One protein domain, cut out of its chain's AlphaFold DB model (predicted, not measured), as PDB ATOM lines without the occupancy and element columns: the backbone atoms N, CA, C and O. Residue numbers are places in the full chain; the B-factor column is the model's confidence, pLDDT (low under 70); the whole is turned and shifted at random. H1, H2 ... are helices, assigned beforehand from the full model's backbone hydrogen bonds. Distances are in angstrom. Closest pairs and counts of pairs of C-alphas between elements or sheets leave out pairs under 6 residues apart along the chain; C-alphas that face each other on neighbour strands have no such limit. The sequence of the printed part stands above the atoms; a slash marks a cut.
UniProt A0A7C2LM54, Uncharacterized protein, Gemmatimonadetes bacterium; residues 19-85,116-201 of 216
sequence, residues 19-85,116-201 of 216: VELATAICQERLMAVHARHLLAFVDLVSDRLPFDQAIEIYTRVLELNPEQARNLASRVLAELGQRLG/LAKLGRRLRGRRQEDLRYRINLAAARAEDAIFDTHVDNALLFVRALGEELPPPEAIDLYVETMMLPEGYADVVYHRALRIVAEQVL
ATOM      1  N   VAL A  19     -46.159 -21.747  53.982       95.94
ATOM      2  CA  VAL A  19     -45.951 -23.185  54.201       95.94
ATOM      3  C   VAL A  19     -46.179 -23.966  52.910       95.94
ATOM      4  O   VAL A  19     -45.329 -24.770  52.539       95.94
ATOM      5  N   GLU A  20     -47.266 -23.708  52.179       96.50
ATOM      6  CA  GLU A  20     -47.535 -24.355  50.885       96.50
ATOM      7  C   GLU A  20     -46.404 -24.105  49.876       96.50
ATOM      8  O   GLU A  20     -45.894 -25.043  49.258       96.50
ATOM      9  N   LEU A  21     -45.957 -22.852  49.748       97.44
ATOM     10  CA  LEU A  21     -44.868 -22.482  48.845       97.44
ATOM     11  C   LEU A  21     -43.535 -23.119  49.261       97.44
ATOM     12  O   LEU A  21     -42.828 -23.674  48.418       97.44
ATOM     13  N   ALA A  22     -43.188 -23.055  50.548       97.75
ATOM     14  CA  ALA A  22     -41.966 -23.651  51.077       97.75
ATOM     15  C   ALA A  22     -41.969 -25.169  50.872       97.75
ATOM     16  O   ALA A  22     -40.981 -25.722  50.397       97.75
ATOM     17  N   THR A  23     -43.100 -25.828  51.128       98.00
ATOM     18  CA  THR A  23     -43.287 -27.266  50.891       98.00
ATOM     19  C   THR A  23     -43.056 -27.622  49.428       98.00
ATOM     20  O   THR A  23     -42.285 -28.535  49.140       98.00
ATOM     21  N   ALA A  24     -43.649 -26.869  48.497       97.88
ATOM     22  CA  ALA A  24     -43.455 -27.094  47.067       97.88
ATOM     23  C   ALA A  24     -41.976 -26.952  46.655       97.88
ATOM     24  O   ALA A  24     -41.451 -27.789  45.921       97.88
ATOM     25  N   ILE A  25     -41.272 -25.936  47.172       98.19
ATOM     26  CA  ILE A  25     -39.831 -25.748  46.930       98.19
ATOM     27  C   ILE A  25     -39.022 -26.923  47.497       98.19
ATOM     28  O   ILE A  25     -38.113 -27.423  46.832       98.19
ATOM     29  N   CYS A  26     -39.340 -27.374  48.710       98.12
ATOM     30  CA  CYS A  26     -38.661 -28.493  49.360       98.12
ATOM     31  C   CYS A  26     -38.833 -29.797  48.571       98.12
ATOM     32  O   CYS A  26     -37.849 -30.496  48.317       98.12
ATOM     33  N   GLN A  27     -40.063 -30.100  48.146       96.06
ATOM     34  CA  GLN A  27     -40.372 -31.263  47.313       96.06
ATOM     35  C   GLN A  27     -39.608 -31.216  45.987       96.06
ATOM     36  O   GLN A  27     -38.986 -32.202  45.594       96.06
ATOM     37  N   GLU A  28     -39.586 -30.056  45.333       96.62
ATOM     38  CA  GLU A  28     -38.859 -29.866  44.080       96.62
ATOM     39  C   GLU A  28     -37.346 -30.070  44.247       96.62
ATOM     40  O   GLU A  28     -36.714 -30.753  43.437       96.62
ATOM     41  N   ARG A  29     -36.751 -29.550  45.327       97.88
ATOM     42  CA  ARG A  29     -35.326 -29.756  45.636       97.88
ATOM     43  C   ARG A  29     -34.987 -31.228  45.849       97.88
ATOM     44  O   ARG A  29     -34.005 -31.703  45.282       97.88
ATOM     45  N   LEU A  30     -35.810 -31.956  46.606       96.56
ATOM     46  CA  LEU A  30     -35.630 -33.395  46.819       96.56
ATOM     47  C   LEU A  30     -35.724 -34.163  45.495       96.56
ATOM     48  O   LEU A  30     -34.855 -34.980  45.185       96.56
ATOM     49  N   MET A  31     -36.720 -33.851  44.661       95.50
ATOM     50  CA  MET A  31     -36.856 -34.462  43.335       95.50
ATOM     51  C   MET A  31     -35.658 -34.164  42.427       95.50
ATOM     52  O   MET A  31     -35.182 -35.059  41.728       95.50
ATOM     53  N   ALA A  32     -35.127 -32.940  42.454       96.00
ATOM     54  CA  ALA A  32     -33.941 -32.572  41.684       96.00
ATOM     55  C   ALA A  32     -32.687 -33.348  42.129       96.00
ATOM     56  O   ALA A  32     -31.884 -33.762  41.286       96.00
ATOM     57  N   VAL A  33     -32.526 -33.583  43.434       97.62
ATOM     58  CA  VAL A  33     -31.429 -34.400  43.976       97.62
ATOM     59  C   VAL A  33     -31.572 -35.852  43.538       97.62
ATOM     60  O   VAL A  33     -30.616 -36.408  42.991       97.62
ATOM     61  N   HIS A  34     -32.766 -36.440  43.656       97.19
ATOM     62  CA  HIS A  34     -33.005 -37.790  43.145       97.19
ATOM     63  C   HIS A  34     -32.708 -37.905  41.650       97.19
ATOM     64  O   HIS A  34     -32.046 -38.858  41.250       97.19
ATOM     65  N   ALA A  35     -33.147 -36.948  40.828       96.12
ATOM     66  CA  ALA A  35     -32.906 -36.974  39.385       96.12
ATOM     67  C   ALA A  35     -31.407 -36.941  39.062       96.12
ATOM     68  O   ALA A  35     -30.920 -37.750  38.272       96.12
ATOM     69  N   ARG A  36     -30.652 -36.057  39.725       96.38
ATOM     70  CA  ARG A  36     -29.196 -35.962  39.565       96.38
ATOM     71  C   ARG A  36     -28.495 -37.267  39.946       96.38
ATOM     72  O   ARG A  36     -27.607 -37.716  39.220       96.38
ATOM     73  N   HIS A  37     -28.877 -37.866  41.071       97.81
ATOM     74  CA  HIS A  37     -28.262 -39.103  41.551       97.81
ATOM     75  C   HIS A  37     -28.672 -40.321  40.726       97.81
ATOM     76  O   HIS A  37     -27.814 -41.156  40.461       97.81
ATOM     77  N   LEU A  38     -29.917 -40.391  40.248       96.56
ATOM     78  CA  LEU A  38     -30.368 -41.452  39.351       96.56
ATOM     79  C   LEU A  38     -29.639 -41.394  38.004       96.56
ATOM     80  O   LEU A  38     -29.198 -42.427  37.518       96.56
ATOM     81  N   LEU A  39     -29.428 -40.210  37.425       94.62
ATOM     82  CA  LEU A  39     -28.630 -40.075  36.199       94.62
ATOM     83  C   LEU A  39     -27.195 -40.572  36.403       94.62
ATOM     84  O   LEU A  39     -26.715 -41.405  35.640       94.62
ATOM     85  N   ALA A  40     -26.538 -40.139  37.483       94.81
ATOM     86  CA  ALA A  40     -25.195 -40.613  37.811       94.81
ATOM     87  C   ALA A  40     -25.157 -42.125  38.108       94.81
ATOM     88  O   ALA A  40     -24.166 -42.791  37.814       94.81
ATOM     89  N   PHE A  41     -26.221 -42.667  38.704       95.19
ATOM     90  CA  PHE A  41     -26.377 -44.093  38.964       95.19
ATOM     91  C   PHE A  41     -26.524 -44.886  37.665       95.19
ATOM     92  O   PHE A  41     -25.829 -45.882  37.492       95.19
ATOM     93  N   VAL A  42     -27.373 -44.427  36.744       92.56
ATOM     94  CA  VAL A  42     -27.548 -45.013  35.409       92.56
ATOM     95  C   VAL A  42     -26.213 -45.053  34.672       92.56
ATOM     96  O   VAL A  42     -25.825 -46.119  34.201       92.56
ATOM     97  N   ASP A  43     -25.469 -43.945  34.650       91.62
ATOM     98  CA  ASP A  43     -24.146 -43.897  34.020       91.62
ATOM     99  C   ASP A  43     -23.188 -44.923  34.653       91.62
ATOM    100  O   ASP A  43     -22.514 -45.670  33.942       91.62
ATOM    101  N   LEU A  44     -23.181 -45.017  35.991       92.44
ATOM    102  CA  LEU A  44     -22.332 -45.931  36.766       92.44
ATOM    103  C   LEU A  44     -22.592 -47.418  36.478       92.44
ATOM    104  O   LEU A  44     -21.657 -48.217  36.586       92.44
ATOM    105  N   VAL A  45     -23.837 -47.800  36.176       91.38
ATOM    106  CA  VAL A  45     -24.237 -49.208  35.982       91.38
ATOM    107  C   VAL A  45     -24.557 -49.573  34.532       91.38
ATOM    108  O   VAL A  45     -24.889 -50.728  34.259       91.38
ATOM    109  N   SER A  46     -24.441 -48.618  33.607       88.75
ATOM    110  CA  SER A  46     -24.817 -48.753  32.192       88.75
ATOM    111  C   SER A  46     -24.108 -49.892  31.450       88.75
ATOM    112  O   SER A  46     -24.670 -50.474  30.526       88.75
ATOM    113  N   ASP A  47     -22.898 -50.270  31.874       88.75
ATOM    114  CA  ASP A  47     -22.129 -51.383  31.302       88.75
ATOM    115  C   ASP A  47     -22.675 -52.769  31.695       88.75
ATOM    116  O   ASP A  47     -22.239 -53.791  31.159       88.75
ATOM    117  N   ARG A  48     -23.593 -52.823  32.667       89.31
ATOM    118  CA  ARG A  48     -24.031 -54.063  33.331       89.31
ATOM    119  C   ARG A  48     -25.535 -54.219  33.437       89.31
ATOM    120  O   ARG A  48     -25.991 -55.355  33.544       89.31
ATOM    121  N   LEU A  49     -26.276 -53.119  33.476       88.69
ATOM    122  CA  LEU A  49     -27.717 -53.113  33.676       88.69
ATOM    123  C   LEU A  49     -28.396 -52.278  32.586       88.69
ATOM    124  O   LEU A  49     -27.924 -51.181  32.282       88.69
ATOM    125  N   PRO A  50     -29.518 -52.759  32.023       90.06
ATOM    126  CA  PRO A  50     -30.348 -51.933  31.166       90.06
ATOM    127  C   PRO A  50     -30.957 -50.781  31.972       90.06
ATOM    128  O   PRO A  50     -31.157 -50.879  33.186       90.06
ATOM    129  N   PHE A  51     -31.276 -49.696  31.271       85.12
ATOM    130  CA  PHE A  51     -31.768 -48.449  31.853       85.12
ATOM    131  C   PHE A  51     -32.972 -48.645  32.788       85.12
ATOM    132  O   PHE A  51     -32.930 -48.218  33.941       85.12
ATOM    133  N   ASP A  52     -34.004 -49.360  32.335       87.50
ATOM    134  CA  ASP A  52     -35.226 -49.569  33.120       87.50
ATOM    135  C   ASP A  52     -34.953 -50.340  34.420       87.50
ATOM    136  O   ASP A  52     -35.490 -50.009  35.476       87.50
ATOM    137  N   GLN A  53     -34.038 -51.316  34.373       92.25
ATOM    138  CA  GLN A  53     -33.628 -52.068  35.559       92.25
ATOM    139  C   GLN A  53     -32.806 -51.208  36.527       92.25
ATOM    140  O   GLN A  53     -32.906 -51.384  37.740       92.25
ATOM    141  N   ALA A  54     -32.005 -50.266  36.021       91.38
ATOM    142  CA  ALA A  54     -31.301 -49.310  36.870       91.38
ATOM    143  C   ALA A  54     -32.289 -48.391  37.613       91.38
ATOM    144  O   ALA A  54     -32.131 -48.186  38.817       91.38
ATOM    145  N   ILE A  55     -33.337 -47.904  36.937       90.94
ATOM    146  CA  ILE A  55     -34.408 -47.127  37.581       90.94
ATOM    147  C   ILE A  55     -35.099 -47.958  38.662       90.94
ATOM    148  O   ILE A  55     -35.219 -47.488  39.790       90.94
ATOM    149  N   GLU A  56     -35.517 -49.185  38.347       92.50
ATOM    150  CA  GLU A  56     -36.204 -50.069  39.297       92.50
ATOM    151  C   GLU A  56     -35.353 -50.345  40.545       92.50
ATOM    152  O   GLU A  56     -35.838 -50.276  41.676       92.50
ATOM    153  N   ILE A  57     -34.061 -50.632  40.360       93.62
ATOM    154  CA  ILE A  57     -33.146 -50.861  41.480       93.62
ATOM    155  C   ILE A  57     -33.022 -49.599  42.329       93.62
ATOM    156  O   ILE A  57     -33.116 -49.693  43.549       93.62
ATOM    157  N   TYR A  58     -32.822 -48.437  41.708       95.56
ATOM    158  CA  TYR A  58     -32.645 -47.179  42.427       95.56
ATOM    159  C   TYR A  58     -33.887 -46.801  43.240       95.56
ATOM    160  O   TYR A  58     -33.773 -46.504  44.429       95.56
ATOM    161  N   THR A  59     -35.075 -46.844  42.627       94.56
ATOM    162  CA  THR A  59     -36.333 -46.484  43.301       94.56
ATOM    163  C   THR A  59     -36.637 -47.433  44.450       94.56
ATOM    164  O   THR A  59     -37.100 -46.984  45.494       94.56
ATOM    165  N   ARG A  60     -36.326 -48.724  44.292       95.00
ATOM    166  CA  ARG A  60     -36.500 -49.713  45.353       95.00
ATOM    167  C   ARG A  60     -35.505 -49.528  46.493       95.00
ATOM    168  O   ARG A  60     -35.899 -49.645  47.645       95.00
ATOM    169  N   VAL A  61     -34.230 -49.297  46.185       94.25
ATOM    170  CA  VAL A  61     -33.185 -49.144  47.209       94.25
ATOM    171  C   VAL A  61     -33.424 -47.897  48.058       94.25
ATOM    172  O   VAL A  61     -33.245 -47.966  49.263       94.25
ATOM    173  N   LEU A  62     -33.882 -46.799  47.451       93.69
ATOM    174  CA  LEU A  62     -34.227 -45.568  48.171       93.69
ATOM    175  C   LEU A  62     -35.692 -45.509  48.632       93.69
ATOM    176  O   LEU A  62     -36.180 -44.429  48.951       93.69
ATOM    177  N   GLU A  63     -36.395 -46.643  48.608       92.31
ATOM    178  CA  GLU A  63     -37.769 -46.797  49.109       92.31
ATOM    179  C   GLU A  63     -38.756 -45.724  48.606       92.31
ATOM    180  O   GLU A  63     -39.657 -45.279  49.319       92.31
ATOM    181  N   LEU A  64     -38.610 -45.306  47.346       91.62
ATOM    182  CA  LEU A  64     -39.480 -44.296  46.757       91.62
ATOM    183  C   LEU A  64     -40.897 -44.828  46.588       91.62
ATOM    184  O   LEU A  64     -41.119 -45.922  46.060       91.62
ATOM    185  N   ASN A  65     -41.880 -44.010  46.961       90.56
ATOM    186  CA  ASN A  65     -43.271 -44.376  46.747       90.56
ATOM    187  C   ASN A  65     -43.617 -44.386  45.234       90.56
ATOM    188  O   ASN A  65     -42.910 -43.779  44.419       90.56
ATOM    189  N   PRO A  66     -44.722 -45.037  44.818       90.31
ATOM    190  CA  PRO A  66     -45.063 -45.177  43.398       90.31
ATOM    191  C   PRO A  66     -45.297 -43.855  42.654       90.31
ATOM    192  O   PRO A  66     -45.175 -43.794  41.431       90.31
ATOM    193  N   GLU A  67     -45.687 -42.793  43.351       91.81
ATOM    194  CA  GLU A  67     -45.857 -41.470  42.751       91.81
ATOM    195  C   GLU A  67     -44.502 -40.796  42.512       91.81
ATOM    196  O   GLU A  67     -44.211 -40.392  41.386       91.81
ATOM    197  N   GLN A  68     -43.637 -40.773  43.529       92.38
ATOM    198  CA  GLN A  68     -42.269 -40.265  43.436       92.38
ATOM    199  C   GLN A  68     -41.480 -40.991  42.346       92.38
ATOM    200  O   GLN A  68     -40.846 -40.341  41.518       92.38
ATOM    201  N   ALA A  69     -41.563 -42.323  42.294       91.81
ATOM    202  CA  ALA A  69     -40.880 -43.128  41.287       91.81
ATOM    203  C   ALA A  69     -41.319 -42.764  39.856       91.81
ATOM    204  O   ALA A  69     -40.473 -42.592  38.978       91.81
ATOM    205  N   ARG A  70     -42.629 -42.585  39.618       92.69
ATOM    206  CA  ARG A  70     -43.167 -42.182  38.303       92.69
ATOM    207  C   ARG A  70     -42.729 -40.773  37.902       92.69
ATOM    208  O   ARG A  70     -42.310 -40.565  36.760       92.69
ATOM    209  N   ASN A  71     -42.799 -39.824  38.833       93.12
ATOM    210  CA  ASN A  71     -42.381 -38.441  38.596       93.12
ATOM    211  C   ASN A  71     -40.877 -38.362  38.303       93.12
ATOM    212  O   ASN A  71     -40.457 -37.707  37.347       93.12
ATOM    213  N   LEU A  72     -40.072 -39.092  39.076       94.06
ATOM    214  CA  LEU A  72     -38.630 -39.187  38.895       94.06
ATOM    215  C   LEU A  72     -38.258 -39.802  37.539       94.06
ATOM    216  O   LEU A  72     -37.442 -39.228  36.821       94.06
ATOM    217  N   ALA A  73     -38.870 -40.930  37.165       90.50
ATOM    218  CA  ALA A  73     -38.607 -41.589  35.887       90.50
ATOM    219  C   ALA A  73     -38.934 -40.666  34.702       90.50
ATOM    220  O   ALA A  73     -38.107 -40.485  33.809       90.50
ATOM    221  N   SER A  74     -40.097 -40.006  34.743       92.06
ATOM    222  CA  SER A  74     -40.515 -39.041  33.714       92.06
ATOM    223  C   SER A  74     -39.510 -37.896  33.570       92.06
ATOM    224  O   SER A  74     -39.150 -37.503  32.461       92.06
ATOM    225  N   ARG A  75     -39.010 -37.383  34.698       92.38
ATOM    226  CA  ARG A  75     -38.035 -36.292  34.728       92.38
ATOM    227  C   ARG A  75     -36.674 -36.702  34.176       92.38
ATOM    228  O   ARG A  75     -36.081 -35.951  33.407       92.38
ATOM    229  N   VAL A  76     -36.186 -37.884  34.544       91.69
ATOM    230  CA  VAL A  76     -34.916 -38.419  34.036       91.69
ATOM    231  C   VAL A  76     -34.995 -38.685  32.535       91.69
ATOM    232  O   VAL A  76     -34.068 -38.327  31.814       91.69
ATOM    233  N   LEU A  77     -36.110 -39.228  32.043       89.56
ATOM    234  CA  LEU A  77     -36.340 -39.398  30.607       89.56
ATOM    235  C   LEU A  77     -36.341 -38.059  29.863       89.56
ATOM    236  O   LEU A  77     -35.706 -37.947  28.817       89.56
ATOM    237  N   ALA A  78     -37.006 -37.037  30.407       89.00
ATOM    238  CA  ALA A  78     -37.014 -35.704  29.810       89.00
ATOM    239  C   ALA A  78     -35.601 -35.096  29.737       89.00
ATOM    240  O   ALA A  78     -35.200 -34.590  28.690       89.00
ATOM    241  N   GLU A  79     -34.824 -35.198  30.816       88.44
ATOM    242  CA  GLU A  79     -33.436 -34.723  30.877       88.44
ATOM    243  C   GLU A  79     -32.529 -35.476  29.887       88.44
ATOM    244  O   GLU A  79     -31.738 -34.864  29.168       88.44
ATOM    245  N   LEU A  80     -32.662 -36.802  29.786       85.31
ATOM    246  CA  LEU A  80     -31.929 -37.596  28.796       85.31
ATOM    247  C   LEU A  80     -32.334 -37.236  27.366       85.31
ATOM    248  O   LEU A  80     -31.464 -37.101  26.507       85.31
ATOM    249  N   GLY A  81     -33.626 -37.026  27.112       84.00
ATOM    250  CA  GLY A  81     -34.130 -36.588  25.813       84.00
ATOM    251  C   GLY A  81     -33.536 -35.247  25.375       84.00
ATOM    252  O   GLY A  81     -33.137 -35.097  24.219       84.00
ATOM    253  N   GLN A  82     -33.392 -34.304  26.313       85.06
ATOM    254  CA  GLN A  82     -32.726 -33.021  26.071       85.06
ATOM    255  C   GLN A  82     -31.231 -33.196  25.767       85.06
ATOM    256  O   GLN A  82     -30.726 -32.588  24.825       85.06
ATOM    257  N   ARG A  83     -30.525 -34.058  26.511       81.31
ATOM    258  CA  ARG A  83     -29.085 -34.328  26.308       81.31
ATOM    259  C   ARG A  83     -28.779 -35.032  24.993       81.31
ATOM    260  O   ARG A  83     -27.785 -34.717  24.347       81.31
ATOM    261  N   LEU A  84     -29.618 -35.991  24.614       76.19
ATOM    262  CA  LEU A  84     -29.474 -36.764  23.380       76.19
ATOM    263  C   LEU A  84     -29.978 -36.000  22.149       76.19
ATOM    264  O   LEU A  84     -29.823 -36.486  21.030       76.19
ATOM    265  N   GLY A  85     -30.567 -34.816  22.346       67.38
ATOM    266  CA  GLY A  85     -31.100 -34.001  21.268       67.38
ATOM    267  C   GLY A  85     -32.160 -34.755  20.476       67.38
ATOM    268  O   GLY A  85     -32.084 -34.768  19.246       67.38
ATOM    269  N   LEU A 116     -13.667 -74.376  33.240       55.00
ATOM    270  CA  LEU A 116     -13.955 -73.061  32.650       55.00
ATOM    271  C   LEU A 116     -15.344 -72.540  33.051       55.00
ATOM    272  O   LEU A 116     -15.488 -71.361  33.349       55.00
ATOM    273  N   ALA A 117     -16.345 -73.412  33.173       61.34
ATOM    274  CA  ALA A 117     -17.675 -73.082  33.672       61.34
ATOM    275  C   ALA A 117     -17.644 -72.722  35.164       61.34
ATOM    276  O   ALA A 117     -18.328 -71.790  35.579       61.34
ATOM    277  N   LYS A 118     -16.820 -73.399  35.981       61.66
ATOM    278  CA  LYS A 118     -16.585 -73.015  37.388       61.66
ATOM    279  C   LYS A 118     -15.860 -71.670  37.496       61.66
ATOM    280  O   LYS A 118     -16.224 -70.860  38.349       61.66
ATOM    281  N   LEU A 119     -14.881 -71.403  36.630       56.59
ATOM    282  CA  LEU A 119     -14.170 -70.123  36.584       56.59
ATOM    283  C   LEU A 119     -15.079 -68.985  36.096       56.59
ATOM    284  O   LEU A 119     -15.123 -67.931  36.724       56.59
ATOM    285  N   GLY A 120     -15.879 -69.223  35.055       58.03
ATOM    286  CA  GLY A 120     -16.898 -68.302  34.554       58.03
ATOM    287  C   GLY A 120     -17.980 -68.011  35.592       58.03
ATOM    288  O   GLY A 120     -18.377 -66.861  35.752       58.03
ATOM    289  N   ARG A 121     -18.393 -69.012  36.382       63.34
ATOM    290  CA  ARG A 121     -19.343 -68.839  37.495       63.34
ATOM    291  C   ARG A 121     -18.753 -67.988  38.625       63.34
ATOM    292  O   ARG A 121     -19.446 -67.126  39.152       63.34
ATOM    293  N   ARG A 122     -17.465 -68.158  38.943       58.78
ATOM    294  CA  ARG A 122     -16.739 -67.318  39.918       58.78
ATOM    295  C   ARG A 122     -16.519 -65.891  39.414       58.78
ATOM    296  O   ARG A 122     -16.684 -64.953  40.182       58.78
ATOM    297  N   LEU A 123     -16.184 -65.714  38.137       60.09
ATOM    298  CA  LEU A 123     -16.043 -64.396  37.511       60.09
ATOM    299  C   LEU A 123     -17.388 -63.666  37.436       60.09
ATOM    300  O   LEU A 123     -17.448 -62.474  37.718       60.09
ATOM    301  N   ARG A 124     -18.475 -64.380  37.116       65.31
ATOM    302  CA  ARG A 124     -19.847 -63.854  37.158       65.31
ATOM    303  C   ARG A 124     -20.252 -63.472  38.585       65.31
ATOM    304  O   ARG A 124     -20.786 -62.387  38.772       65.31
ATOM    305  N   GLY A 125     -19.913 -64.298  39.579       69.12
ATOM    306  CA  GLY A 125     -20.124 -63.995  40.999       69.12
ATOM    307  C   GLY A 125     -19.381 -62.738  41.459       69.12
ATOM    308  O   GLY A 125     -20.008 -61.823  41.976       69.12
ATOM    309  N   ARG A 126     -18.077 -62.624  41.168       70.81
ATOM    310  CA  ARG A 126     -17.282 -61.425  41.505       70.81
ATOM    311  C   ARG A 126     -17.787 -60.158  40.815       70.81
ATOM    312  O   ARG A 126     -17.796 -59.097  41.423       70.81
ATOM    313  N   ARG A 127     -18.224 -60.255  39.553       72.81
ATOM    314  CA  ARG A 127     -18.853 -59.125  38.845       72.81
ATOM    315  C   ARG A 127     -20.166 -58.705  39.501       72.81
ATOM    316  O   ARG A 127     -20.443 -57.515  39.589       72.81
ATOM    317  N   GLN A 128     -20.950 -59.667  39.981       78.75
ATOM    318  CA  GLN A 128     -22.184 -59.388  40.707       78.75
ATOM    319  C   GLN A 128     -21.909 -58.766  42.086       78.75
ATOM    320  O   GLN A 128     -22.636 -57.863  42.492       78.75
ATOM    321  N   GLU A 129     -20.855 -59.196  42.784       83.75
ATOM    322  CA  GLU A 129     -20.392 -58.581  44.038       83.75
ATOM    323  C   GLU A 129     -19.913 -57.137  43.826       83.75
ATOM    324  O   GLU A 129     -20.368 -56.247  44.540       83.75
ATOM    325  N   ASP A 130     -19.081 -56.876  42.809       89.88
ATOM    326  CA  ASP A 130     -18.633 -55.517  42.456       89.88
ATOM    327  C   ASP A 130     -19.812 -54.612  42.066       89.88
ATOM    328  O   ASP A 130     -19.883 -53.462  42.492       89.88
ATOM    329  N   LEU A 131     -20.785 -55.130  41.305       90.19
ATOM    330  CA  LEU A 131     -21.997 -54.382  40.974       90.19
ATOM    331  C   LEU A 131     -22.810 -54.037  42.229       90.19
ATOM    332  O   LEU A 131     -23.166 -52.877  42.413       90.19
ATOM    333  N   ARG A 132     -23.071 -55.009  43.111       91.88
ATOM    334  CA  ARG A 132     -23.788 -54.769  44.377       91.88
ATOM    335  C   ARG A 132     -23.068 -53.745  45.249       91.88
ATOM    336  O   ARG A 132     -23.711 -52.858  45.796       91.88
ATOM    337  N   TYR A 133     -21.746 -53.846  45.342       93.69
ATOM    338  CA  TYR A 133     -20.930 -52.892  46.083       93.69
ATOM    339  C   TYR A 133     -21.089 -51.466  45.541       93.69
ATOM    340  O   TYR A 133     -21.381 -50.549  46.304       93.69
ATOM    341  N   ARG A 134     -20.981 -51.279  44.220       94.38
ATOM    342  CA  ARG A 134     -21.177 -49.969  43.577       94.38
ATOM    343  C   ARG A 134     -22.588 -49.429  43.768       94.38
ATOM    344  O   ARG A 134     -22.733 -48.238  44.026       94.38
ATOM    345  N   ILE A 135     -23.602 -50.292  43.670       95.00
ATOM    346  CA  ILE A 135     -24.995 -49.913  43.923       95.00
ATOM    347  C   ILE A 135     -25.141 -49.379  45.348       95.00
ATOM    348  O   ILE A 135     -25.664 -48.284  45.525       95.00
ATOM    349  N   ASN A 136     -24.612 -50.094  46.343       95.56
ATOM    350  CA  ASN A 136     -24.687 -49.674  47.743       95.56
ATOM    351  C   ASN A 136     -23.960 -48.346  47.992       95.56
ATOM    352  O   ASN A 136     -24.487 -47.490  48.693       95.56
ATOM    353  N   LEU A 137     -22.777 -48.138  47.403       97.44
ATOM    354  CA  LEU A 137     -22.065 -46.862  47.532       97.44
ATOM    355  C   LEU A 137     -22.826 -45.699  46.886       97.44
ATOM    356  O   LEU A 137     -22.864 -44.599  47.434       97.44
ATOM    357  N   ALA A 138     -23.415 -45.924  45.711       97.12
ATOM    358  CA  ALA A 138     -24.180 -44.899  45.016       97.12
ATOM    359  C   ALA A 138     -25.477 -44.553  45.759       97.12
ATOM    360  O   ALA A 138     -25.822 -43.373  45.839       97.12
ATOM    361  N   ALA A 139     -26.145 -45.560  46.327       95.62
ATOM    362  CA  ALA A 139     -27.300 -45.387  47.197       95.62
ATOM    363  C   ALA A 139     -26.932 -44.596  48.454       95.62
ATOM    364  O   ALA A 139     -27.521 -43.548  48.679       95.62
ATOM    365  N   ALA A 140     -25.878 -44.989  49.176       97.12
ATOM    366  CA  ALA A 140     -25.410 -44.263  50.358       97.12
ATOM    367  C   ALA A 140     -25.076 -42.793  50.044       97.12
ATOM    368  O   ALA A 140     -25.445 -41.892  50.789       97.12
ATOM    369  N   ARG A 141     -24.435 -42.523  48.897       97.81
ATOM    370  CA  ARG A 141     -24.173 -41.146  48.446       97.81
ATOM    371  C   ARG A 141     -25.461 -40.375  48.146       97.81
ATOM    372  O   ARG A 141     -25.493 -39.162  48.318       97.81
ATOM    373  N   ALA A 142     -26.480 -41.039  47.605       97.62
ATOM    374  CA  ALA A 142     -27.777 -40.422  47.353       97.62
ATOM    375  C   ALA A 142     -28.519 -40.137  48.661       97.62
ATOM    376  O   ALA A 142     -28.992 -39.021  48.829       97.62
ATOM    377  N   GLU A 143     -28.558 -41.099  49.583       96.19
ATOM    378  CA  GLU A 143     -29.156 -40.948  50.913       96.19
ATOM    379  C   GLU A 143     -28.544 -39.774  51.674       96.19
ATOM    380  O   GLU A 143     -29.283 -38.924  52.157       96.19
ATOM    381  N   ASP A 144     -27.214 -39.660  51.702       97.50
ATOM    382  CA  ASP A 144     -26.523 -38.551  52.373       97.50
ATOM    383  C   ASP A 144     -26.867 -37.189  51.738       97.50
ATOM    384  O   ASP A 144     -27.211 -36.235  52.432       97.50
ATOM    385  N   ALA A 145     -26.907 -37.108  50.403       98.12
ATOM    386  CA  ALA A 145     -27.301 -35.881  49.706       98.12
ATOM    387  C   ALA A 145     -28.780 -35.506  49.932       98.12
ATOM    388  O   ALA A 145     -29.121 -34.324  50.031       98.12
ATOM    389  N   ILE A 146     -29.672 -36.498  50.003       96.75
ATOM    390  CA  ILE A 146     -31.087 -36.309  50.350       96.75
ATOM    391  C   ILE A 146     -31.196 -35.806  51.788       96.75
ATOM    392  O   ILE A 146     -31.931 -34.855  52.059       96.75
ATOM    393  N   PHE A 147     -30.424 -36.400  52.694       97.25
ATOM    394  CA  PHE A 147     -30.374 -36.029  54.095       97.25
ATOM    395  C   PHE A 147     -29.925 -34.571  54.283       97.25
ATOM    396  O   PHE A 147     -30.619 -33.790  54.936       97.25
ATOM    397  N   ASP A 148     -28.829 -34.162  53.643       98.31
ATOM    398  CA  ASP A 148     -28.368 -32.768  53.661       98.31
ATOM    399  C   ASP A 148     -29.419 -31.815  53.075       98.31
ATOM    400  O   ASP A 148     -29.681 -30.740  53.618       98.31
ATOM    401  N   THR A 149     -30.116 -32.246  52.021       98.56
ATOM    402  CA  THR A 149     -31.212 -31.470  51.428       98.56
ATOM    403  C   THR A 149     -32.377 -31.287  52.401       98.56
ATOM    404  O   THR A 149     -32.995 -30.221  52.413       98.56
ATOM    405  N   HIS A 150     -32.683 -32.279  53.244       98.44
ATOM    406  CA  HIS A 150     -33.678 -32.124  54.305       98.44
ATOM    407  C   HIS A 150     -33.255 -31.073  55.338       98.44
ATOM    408  O   HIS A 150     -34.077 -30.243  55.723       98.44
ATOM    409  N   VAL A 151     -31.980 -31.045  55.734       98.62
ATOM    410  CA  VAL A 151     -31.452 -30.018  56.648       98.62
ATOM    411  C   VAL A 151     -31.565 -28.622  56.026       98.62
ATOM    412  O   VAL A 151     -32.094 -27.702  56.655       98.62
ATOM    413  N   ASP A 152     -31.160 -28.458  54.766       98.75
ATOM    414  CA  ASP A 152     -31.266 -27.182  54.046       98.75
ATOM    415  C   ASP A 152     -32.714 -26.698  53.890       98.75
ATOM    416  O   ASP A 152     -32.997 -25.492  53.923       98.75
ATOM    417  N   ASN A 153     -33.636 -27.640  53.706       98.62
ATOM    418  CA  ASN A 153     -35.066 -27.391  53.591       98.62
ATOM    419  C   ASN A 153     -35.709 -27.045  54.944       98.62
ATOM    420  O   ASN A 153     -36.528 -26.129  54.999       98.62
ATOM    421  N   ALA A 154     -35.291 -27.671  56.043       98.69
ATOM    422  CA  ALA A 154     -35.693 -27.256  57.387       98.69
ATOM    423  C   ALA A 154     -35.258 -25.807  57.667       98.69
ATOM    424  O   ALA A 154     -36.042 -24.976  58.123       98.69
ATOM    425  N   LEU A 155     -34.028 -25.447  57.284       98.69
ATOM    426  CA  LEU A 155     -33.544 -24.067  57.381       98.69
ATOM    427  C   LEU A 155     -34.282 -23.105  56.435       98.69
ATOM    428  O   LEU A 155     -34.361 -21.908  56.712       98.69
ATOM    429  N   LEU A 156     -34.821 -23.592  55.310       98.56
ATOM    430  CA  LEU A 156     -35.708 -22.797  54.460       98.56
ATOM    431  C   LEU A 156     -36.996 -22.437  55.205       98.56
ATOM    432  O   LEU A 156     -37.395 -21.280  55.127       98.56
ATOM    433  N   PHE A 157     -37.591 -23.373  55.949       98.38
ATOM    434  CA  PHE A 157     -38.756 -23.095  56.795       98.38
ATOM    435  C   PHE A 157     -38.430 -22.059  57.872       98.38
ATOM    436  O   PHE A 157     -39.154 -21.076  57.995       98.38
ATOM    437  N   VAL A 158     -37.294 -22.195  58.568       98.25
ATOM    438  CA  VAL A 158     -36.844 -21.193  59.556       98.25
ATOM    439  C   VAL A 158     -36.767 -19.792  58.942       98.25
ATOM    440  O   VAL A 158     -37.247 -18.830  59.533       98.25
ATOM    441  N   ARG A 159     -36.200 -19.658  57.737       97.38
ATOM    442  CA  ARG A 159     -36.109 -18.357  57.053       97.38
ATOM    443  C   ARG A 159     -37.459 -17.850  56.554       97.38
ATOM    444  O   ARG A 159     -37.717 -16.658  56.643       97.38
ATOM    445  N   ALA A 160     -38.282 -18.728  55.987       96.25
ATOM    446  CA  ALA A 160     -39.553 -18.349  55.378       96.25
ATOM    447  C   ALA A 160     -40.601 -17.951  56.420       96.25
ATOM    448  O   ALA A 160     -41.420 -17.082  56.142       96.25
ATOM    449  N   LEU A 161     -40.565 -18.583  57.596       96.00
ATOM    450  CA  LEU A 161     -41.578 -18.444  58.640       96.00
ATOM    451  C   LEU A 161     -41.083 -17.649  59.855       96.00
ATOM    452  O   LEU A 161     -41.841 -17.459  60.800       96.00
ATOM    453  N   GLY A 162     -39.831 -17.181  59.847       93.69
ATOM    454  CA  GLY A 162     -39.168 -16.586  61.014       93.69
ATOM    455  C   GLY A 162     -39.787 -15.288  61.543       93.69
ATOM    456  O   GLY A 162     -39.468 -14.880  62.654       93.69
ATOM    457  N   GLU A 163     -40.672 -14.637  60.778       92.50
ATOM    458  CA  GLU A 163     -41.469 -13.504  61.276       92.50
ATOM    459  C   GLU A 163     -42.634 -13.951  62.174       92.50
ATOM    460  O   GLU A 163     -43.070 -13.189  63.035       92.50
ATOM    461  N   GLU A 164     -43.139 -15.174  61.981       92.88
ATOM    462  CA  GLU A 164     -44.323 -15.701  62.671       92.88
ATOM    463  C   GLU A 164     -43.976 -16.804  63.685       92.88
ATOM    464  O   GLU A 164     -44.670 -16.929  64.693       92.88
ATOM    465  N   LEU A 165     -42.912 -17.584  63.451       95.19
ATOM    466  CA  LEU A 165     -42.542 -18.752  64.257       95.19
ATOM    467  C   LEU A 165     -41.069 -18.717  64.696       95.19
ATOM    468  O   LEU A 165     -40.193 -18.365  63.899       95.19
ATOM    469  N   PRO A 166     -40.754 -19.150  65.930       96.56
ATOM    470  CA  PRO A 166     -39.374 -19.358  66.341       96.56
ATOM    471  C   PRO A 166     -38.753 -20.567  65.609       96.56
ATOM    472  O   PRO A 166     -39.472 -21.478  65.188       96.56
ATOM    473  N   PRO A 167     -37.411 -20.634  65.486       97.81
ATOM    474  CA  PRO A 167     -36.747 -21.681  64.710       97.81
ATOM    475  C   PRO A 167     -37.117 -23.128  65.081       97.81
ATOM    476  O   PRO A 167     -37.347 -23.896  64.150       97.81
ATOM    477  N   PRO A 168     -37.219 -23.527  66.369       98.06
ATOM    478  CA  PRO A 168     -37.622 -24.889  66.723       98.06
ATOM    479  C   PRO A 168     -38.998 -25.261  66.154       98.06
ATOM    480  O   PRO A 168     -39.119 -26.286  65.496       98.06
ATOM    481  N   GLU A 169     -39.992 -24.379  66.303       98.00
ATOM    482  CA  GLU A 169     -41.358 -24.605  65.809       98.00
ATOM    483  C   GLU A 169     -41.418 -24.654  64.276       98.00
ATOM    484  O   GLU A 169     -42.154 -25.453  63.702       98.00
ATOM    485  N   ALA A 170     -40.618 -23.834  63.587       98.00
ATOM    486  CA  ALA A 170     -40.532 -23.879  62.128       98.00
ATOM    487  C   ALA A 170     -39.902 -25.191  61.616       98.00
ATOM    488  O   ALA A 170     -40.303 -25.695  60.564       98.00
ATOM    489  N   ILE A 171     -38.928 -25.748  62.345       98.50
ATOM    490  CA  ILE A 171     -38.299 -27.037  62.018       98.50
ATOM    491  C   ILE A 171     -39.258 -28.194  62.325       98.50
ATOM    492  O   ILE A 171     -39.379 -29.092  61.494       98.50
ATOM    493  N   ASP A 172     -39.973 -28.160  63.452       98.00
ATOM    494  CA  ASP A 172     -41.010 -29.151  63.772       98.00
ATOM    495  C   ASP A 172     -42.085 -29.176  62.681       98.00
ATOM    496  O   ASP A 172     -42.388 -30.229  62.119       98.00
ATOM    497  N   LEU A 173     -42.570 -27.999  62.273       97.38
ATOM    498  CA  LEU A 173     -43.540 -27.891  61.187       97.38
ATOM    499  C   LEU A 173     -43.002 -28.465  59.868       97.38
ATOM    500  O   LEU A 173     -43.757 -29.090  59.124       97.38
ATOM    501  N   TYR A 174     -41.714 -28.280  59.565       98.25
ATOM    502  CA  TYR A 174     -41.082 -28.903  58.401       98.25
ATOM    503  C   TYR A 174     -41.092 -30.434  58.494       98.25
ATOM    504  O   TYR A 174     -41.503 -31.101  57.543       98.25
ATOM    505  N   VAL A 175     -40.645 -30.979  59.629       97.94
ATOM    506  CA  VAL A 175     -40.579 -32.424  59.889       97.94
ATOM    507  C   VAL A 175     -41.959 -33.063  59.741       97.94
ATOM    508  O   VAL A 175     -42.093 -34.073  59.047       97.94
ATOM    509  N   GLU A 176     -42.981 -32.437  60.327       97.00
ATOM    510  CA  GLU A 176     -44.374 -32.874  60.235       97.00
ATOM    511  C   GLU A 176     -44.906 -32.776  58.803       97.00
ATOM    512  O   GLU A 176     -45.424 -33.749  58.261       97.00
ATOM    513  N   THR A 177     -44.742 -31.621  58.153       96.88
ATOM    514  CA  THR A 177     -45.276 -31.376  56.801       96.88
ATOM    515  C   THR A 177     -44.679 -32.330  55.772       96.88
ATOM    516  O   THR A 177     -45.366 -32.784  54.856       96.88
ATOM    517  N   MET A 178     -43.393 -32.645  55.918       95.69
ATOM    518  CA  MET A 178     -42.682 -33.553  55.026       95.69
ATOM    519  C   MET A 178     -42.768 -35.021  55.465       95.69
ATOM    520  O   MET A 178     -42.244 -35.877  54.752       95.69
ATOM    521  N   MET A 179     -43.441 -35.319  56.585       94.81
ATOM    522  CA  MET A 179     -43.677 -36.669  57.105       94.81
ATOM    523  C   MET A 179     -42.385 -37.493  57.237       94.81
ATOM    524  O   MET A 179     -42.325 -38.646  56.798       94.81
ATOM    525  N   LEU A 180     -41.325 -36.897  57.794       93.75
ATOM    526  CA  LEU A 180     -40.036 -37.583  57.930       93.75
ATOM    527  C   LEU A 180     -40.160 -38.787  58.884       93.75
ATOM    528  O   LEU A 180     -40.785 -38.663  59.939       93.75
ATOM    529  N   PRO A 181     -39.526 -39.936  58.575       91.38
ATOM    530  CA  PRO A 181     -39.409 -41.040  59.525       91.38
ATOM    531  C   PRO A 181     -38.728 -40.587  60.822       91.38
ATOM    532  O   PRO A 181     -37.780 -39.807  60.760       91.38
ATOM    533  N   GLU A 182     -39.143 -41.121  61.975       87.00
ATOM    534  CA  GLU A 182     -38.682 -40.695  63.315       87.00
ATOM    535  C   GLU A 182     -37.148 -40.592  63.422       87.00
ATOM    536  O   GLU A 182     -36.612 -39.549  63.787       87.00
ATOM    537  N   GLY A 183     -36.416 -41.617  62.968       89.25
ATOM    538  CA  GLY A 183     -34.949 -41.591  62.994       89.25
ATOM    539  C   GLY A 183     -34.304 -40.535  62.083       89.25
ATOM    540  O   GLY A 183     -33.205 -40.077  62.372       89.25
ATOM    541  N   TYR A 184     -34.963 -40.126  60.995       91.81
ATOM    542  CA  TYR A 184     -34.498 -39.023  60.142       91.81
ATOM    543  C   TYR A 184     -34.879 -37.668  60.740       91.81
ATOM    544  O   TYR A 184     -34.067 -36.742  60.718       91.81
ATOM    545  N   ALA A 185     -36.095 -37.568  61.276       95.75
ATOM    546  CA  ALA A 185     -36.646 -36.371  61.891       95.75
ATOM    547  C   ALA A 185     -35.725 -35.830  62.990       95.75
ATOM    548  O   ALA A 185     -35.298 -34.681  62.894       95.75
ATOM    549  N   ASP A 186     -35.327 -36.672  63.948       96.62
ATOM    550  CA  ASP A 186     -34.465 -36.268  65.069       96.62
ATOM    551  C   ASP A 186     -33.121 -35.701  64.594       96.62
ATOM    552  O   ASP A 186     -32.652 -34.655  65.056       96.62
ATOM    553  N   VAL A 187     -32.484 -36.377  63.635       97.00
ATOM    554  CA  VAL A 187     -31.169 -35.961  63.139       97.00
ATOM    555  C   VAL A 187     -31.287 -34.664  62.339       97.00
ATOM    556  O   VAL A 187     -30.463 -33.764  62.521       97.00
ATOM    557  N   VAL A 188     -32.302 -34.532  61.476       98.06
ATOM    558  CA  VAL A 188     -32.550 -33.298  60.712       98.06
ATOM    559  C   VAL A 188     -32.848 -32.142  61.661       98.06
ATOM    560  O   VAL A 188     -32.245 -31.075  61.519       98.06
ATOM    561  N   TYR A 189     -33.699 -32.372  62.663       98.31
ATOM    562  CA  TYR A 189     -34.073 -31.389  63.669       98.31
ATOM    563  C   TYR A 189     -32.848 -30.842  64.404       98.31
ATOM    564  O   TYR A 189     -32.571 -29.639  64.380       98.31
ATOM    565  N   HIS A 190     -32.042 -31.730  64.989       98.12
ATOM    566  CA  HIS A 190     -30.866 -31.323  65.751       98.12
ATOM    567  C   HIS A 190     -29.763 -30.720  64.877       98.12
ATOM    568  O   HIS A 190     -29.100 -29.773  65.309       98.12
ATOM    569  N   ARG A 191     -29.558 -31.201  63.642       98.44
ATOM    570  CA  ARG A 191     -28.584 -30.579  62.728       98.44
ATOM    571  C   ARG A 191     -29.015 -29.179  62.300       98.44
ATOM    572  O   ARG A 191     -28.166 -28.288  62.277       98.44
ATOM    573  N   ALA A 192     -30.294 -28.970  61.995       98.50
ATOM    574  CA  ALA A 192     -30.815 -27.652  61.654       98.50
ATOM    575  C   ALA A 192     -30.707 -26.691  62.848       98.50
ATOM    576  O   ALA A 192     -30.173 -25.592  62.698       98.50
ATOM    577  N   LEU A 193     -31.105 -27.124  64.052       98.25
ATOM    578  CA  LEU A 193     -30.945 -26.321  65.267       98.25
ATOM    579  C   LEU A 193     -29.489 -25.996  65.579       98.25
ATOM    580  O   LEU A 193     -29.212 -24.873  65.983       98.25
ATOM    581  N   ARG A 194     -28.552 -26.928  65.368       98.12
ATOM    582  CA  ARG A 194     -27.117 -26.647  65.521       98.12
ATOM    583  C   ARG A 194     -26.679 -25.502  64.603       98.12
ATOM    584  O   ARG A 194     -26.003 -24.592  65.066       98.12
ATOM    585  N   ILE A 195     -27.091 -25.518  63.335       97.94
ATOM    586  CA  ILE A 195     -26.748 -24.459  62.370       97.94
ATOM    587  C   ILE A 195     -27.365 -23.115  62.782       97.94
ATOM    588  O   ILE A 195     -26.718 -22.080  62.660       97.94
ATOM    589  N   VAL A 196     -28.598 -23.114  63.293       97.62
ATOM    590  CA  VAL A 196     -29.222 -21.900  63.846       97.62
ATOM    591  C   VAL A 196     -28.466 -21.421  65.088       97.62
ATOM    592  O   VAL A 196     -28.176 -20.234  65.208       97.62
ATOM    593  N   ALA A 197     -28.102 -22.330  65.993       96.81
ATOM    594  CA  ALA A 197     -27.361 -22.027  67.212       96.81
ATOM    595  C   ALA A 197     -26.007 -21.374  66.908       96.81
ATOM    596  O   ALA A 197     -25.669 -20.374  67.533       96.81
ATOM    597  N   GLU A 198     -25.283 -21.865  65.899       95.56
ATOM    598  CA  GLU A 198     -24.022 -21.279  65.418       95.56
ATOM    599  C   GLU A 198     -24.167 -19.828  64.922       95.56
ATOM    600  O   GLU A 198     -23.178 -19.102  64.863       95.56
ATOM    601  N   GLN A 199     -25.383 -19.389  64.583       93.75
ATOM    602  CA  GLN A 199     -25.660 -18.026  64.117       93.75
ATOM    603  C   GLN A 199     -26.097 -17.078  65.240       93.75
ATOM    604  O   GLN A 199     -25.919 -15.867  65.107       93.75
ATOM    605  N   VAL A 200     -26.702 -17.599  66.313       93.56
ATOM    606  CA  VAL A 200     -27.367 -16.773  67.342       93.56
ATOM    607  C   VAL A 200     -26.736 -16.874  68.727       93.56
ATOM    608  O   VAL A 200     -26.930 -15.979  69.549       93.56
ATOM    609  N   LEU A 201     -26.004 -17.951  69.010       93.94
ATOM    610  CA  LEU A 201     -25.324 -18.146  70.284       93.94
ATOM    611  C   LEU A 201     -23.863 -17.686  70.195       93.94
ATOM    612  O   LEU A 201     -23.265 -17.724  69.118       93.94
TER     613      LEU A 201
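AT A GLANCE: This is residues 19 to 85 and 116 to 201 of the 216 residues of an uncharacterized protein of Gemmatimonadetes bacterium (UniProt A0A7C2LM54). Two long helices, H1 and H4, lie side by side; H2 and H3 pack on H1, the hairpin H5 and H6 on H4, whose residues 116 to 126 stick out as an arm. The printed part has 153 residues with six named helices, H1 to H6, and no named strand: all helix, loose, radius of gyration of the C-alphas 19.3 A, spanning 70 by 35 by 25 A.

IN THESE COORDINATES: H1, residues 19 to 45, 38.5 A long, begins at C-alpha 19 (-45.951, -23.185, 54.201). H2 is residues 51 to 61, H3 66 to 83, H4 116 to 161, 66.5 A long, H5 167 to 177. H6, 182 to 200, ends at C-alpha 200 (-27.367, -16.773, 67.342).

HOW THE PARTS SIT: H1 and H4 touch at a shallow tilt of 19 degrees, opposite ways; their closest C-alphas, Cys 26 and Asn 153, are 5.7 A apart. H1 touches H2 with residues 38 to 45 alone, closest C-alphas Val 42 and Ala 54, 5.9 A. H4 touches H6 with residues 147 to 155 alone, closest C-alphas Val 151 and Val 188, 5.3 A. Every O i to N i+4 pair is within hydrogen-bond range in H1 to H5, 13 of 15 in H6.

THE WHOLE: Residues 86 to 115 are not printed; C-alphas 85 and 116 are 44.1 A apart. The other links are tight. The pLDDT is under 70 at residues 85 and 116 to 125.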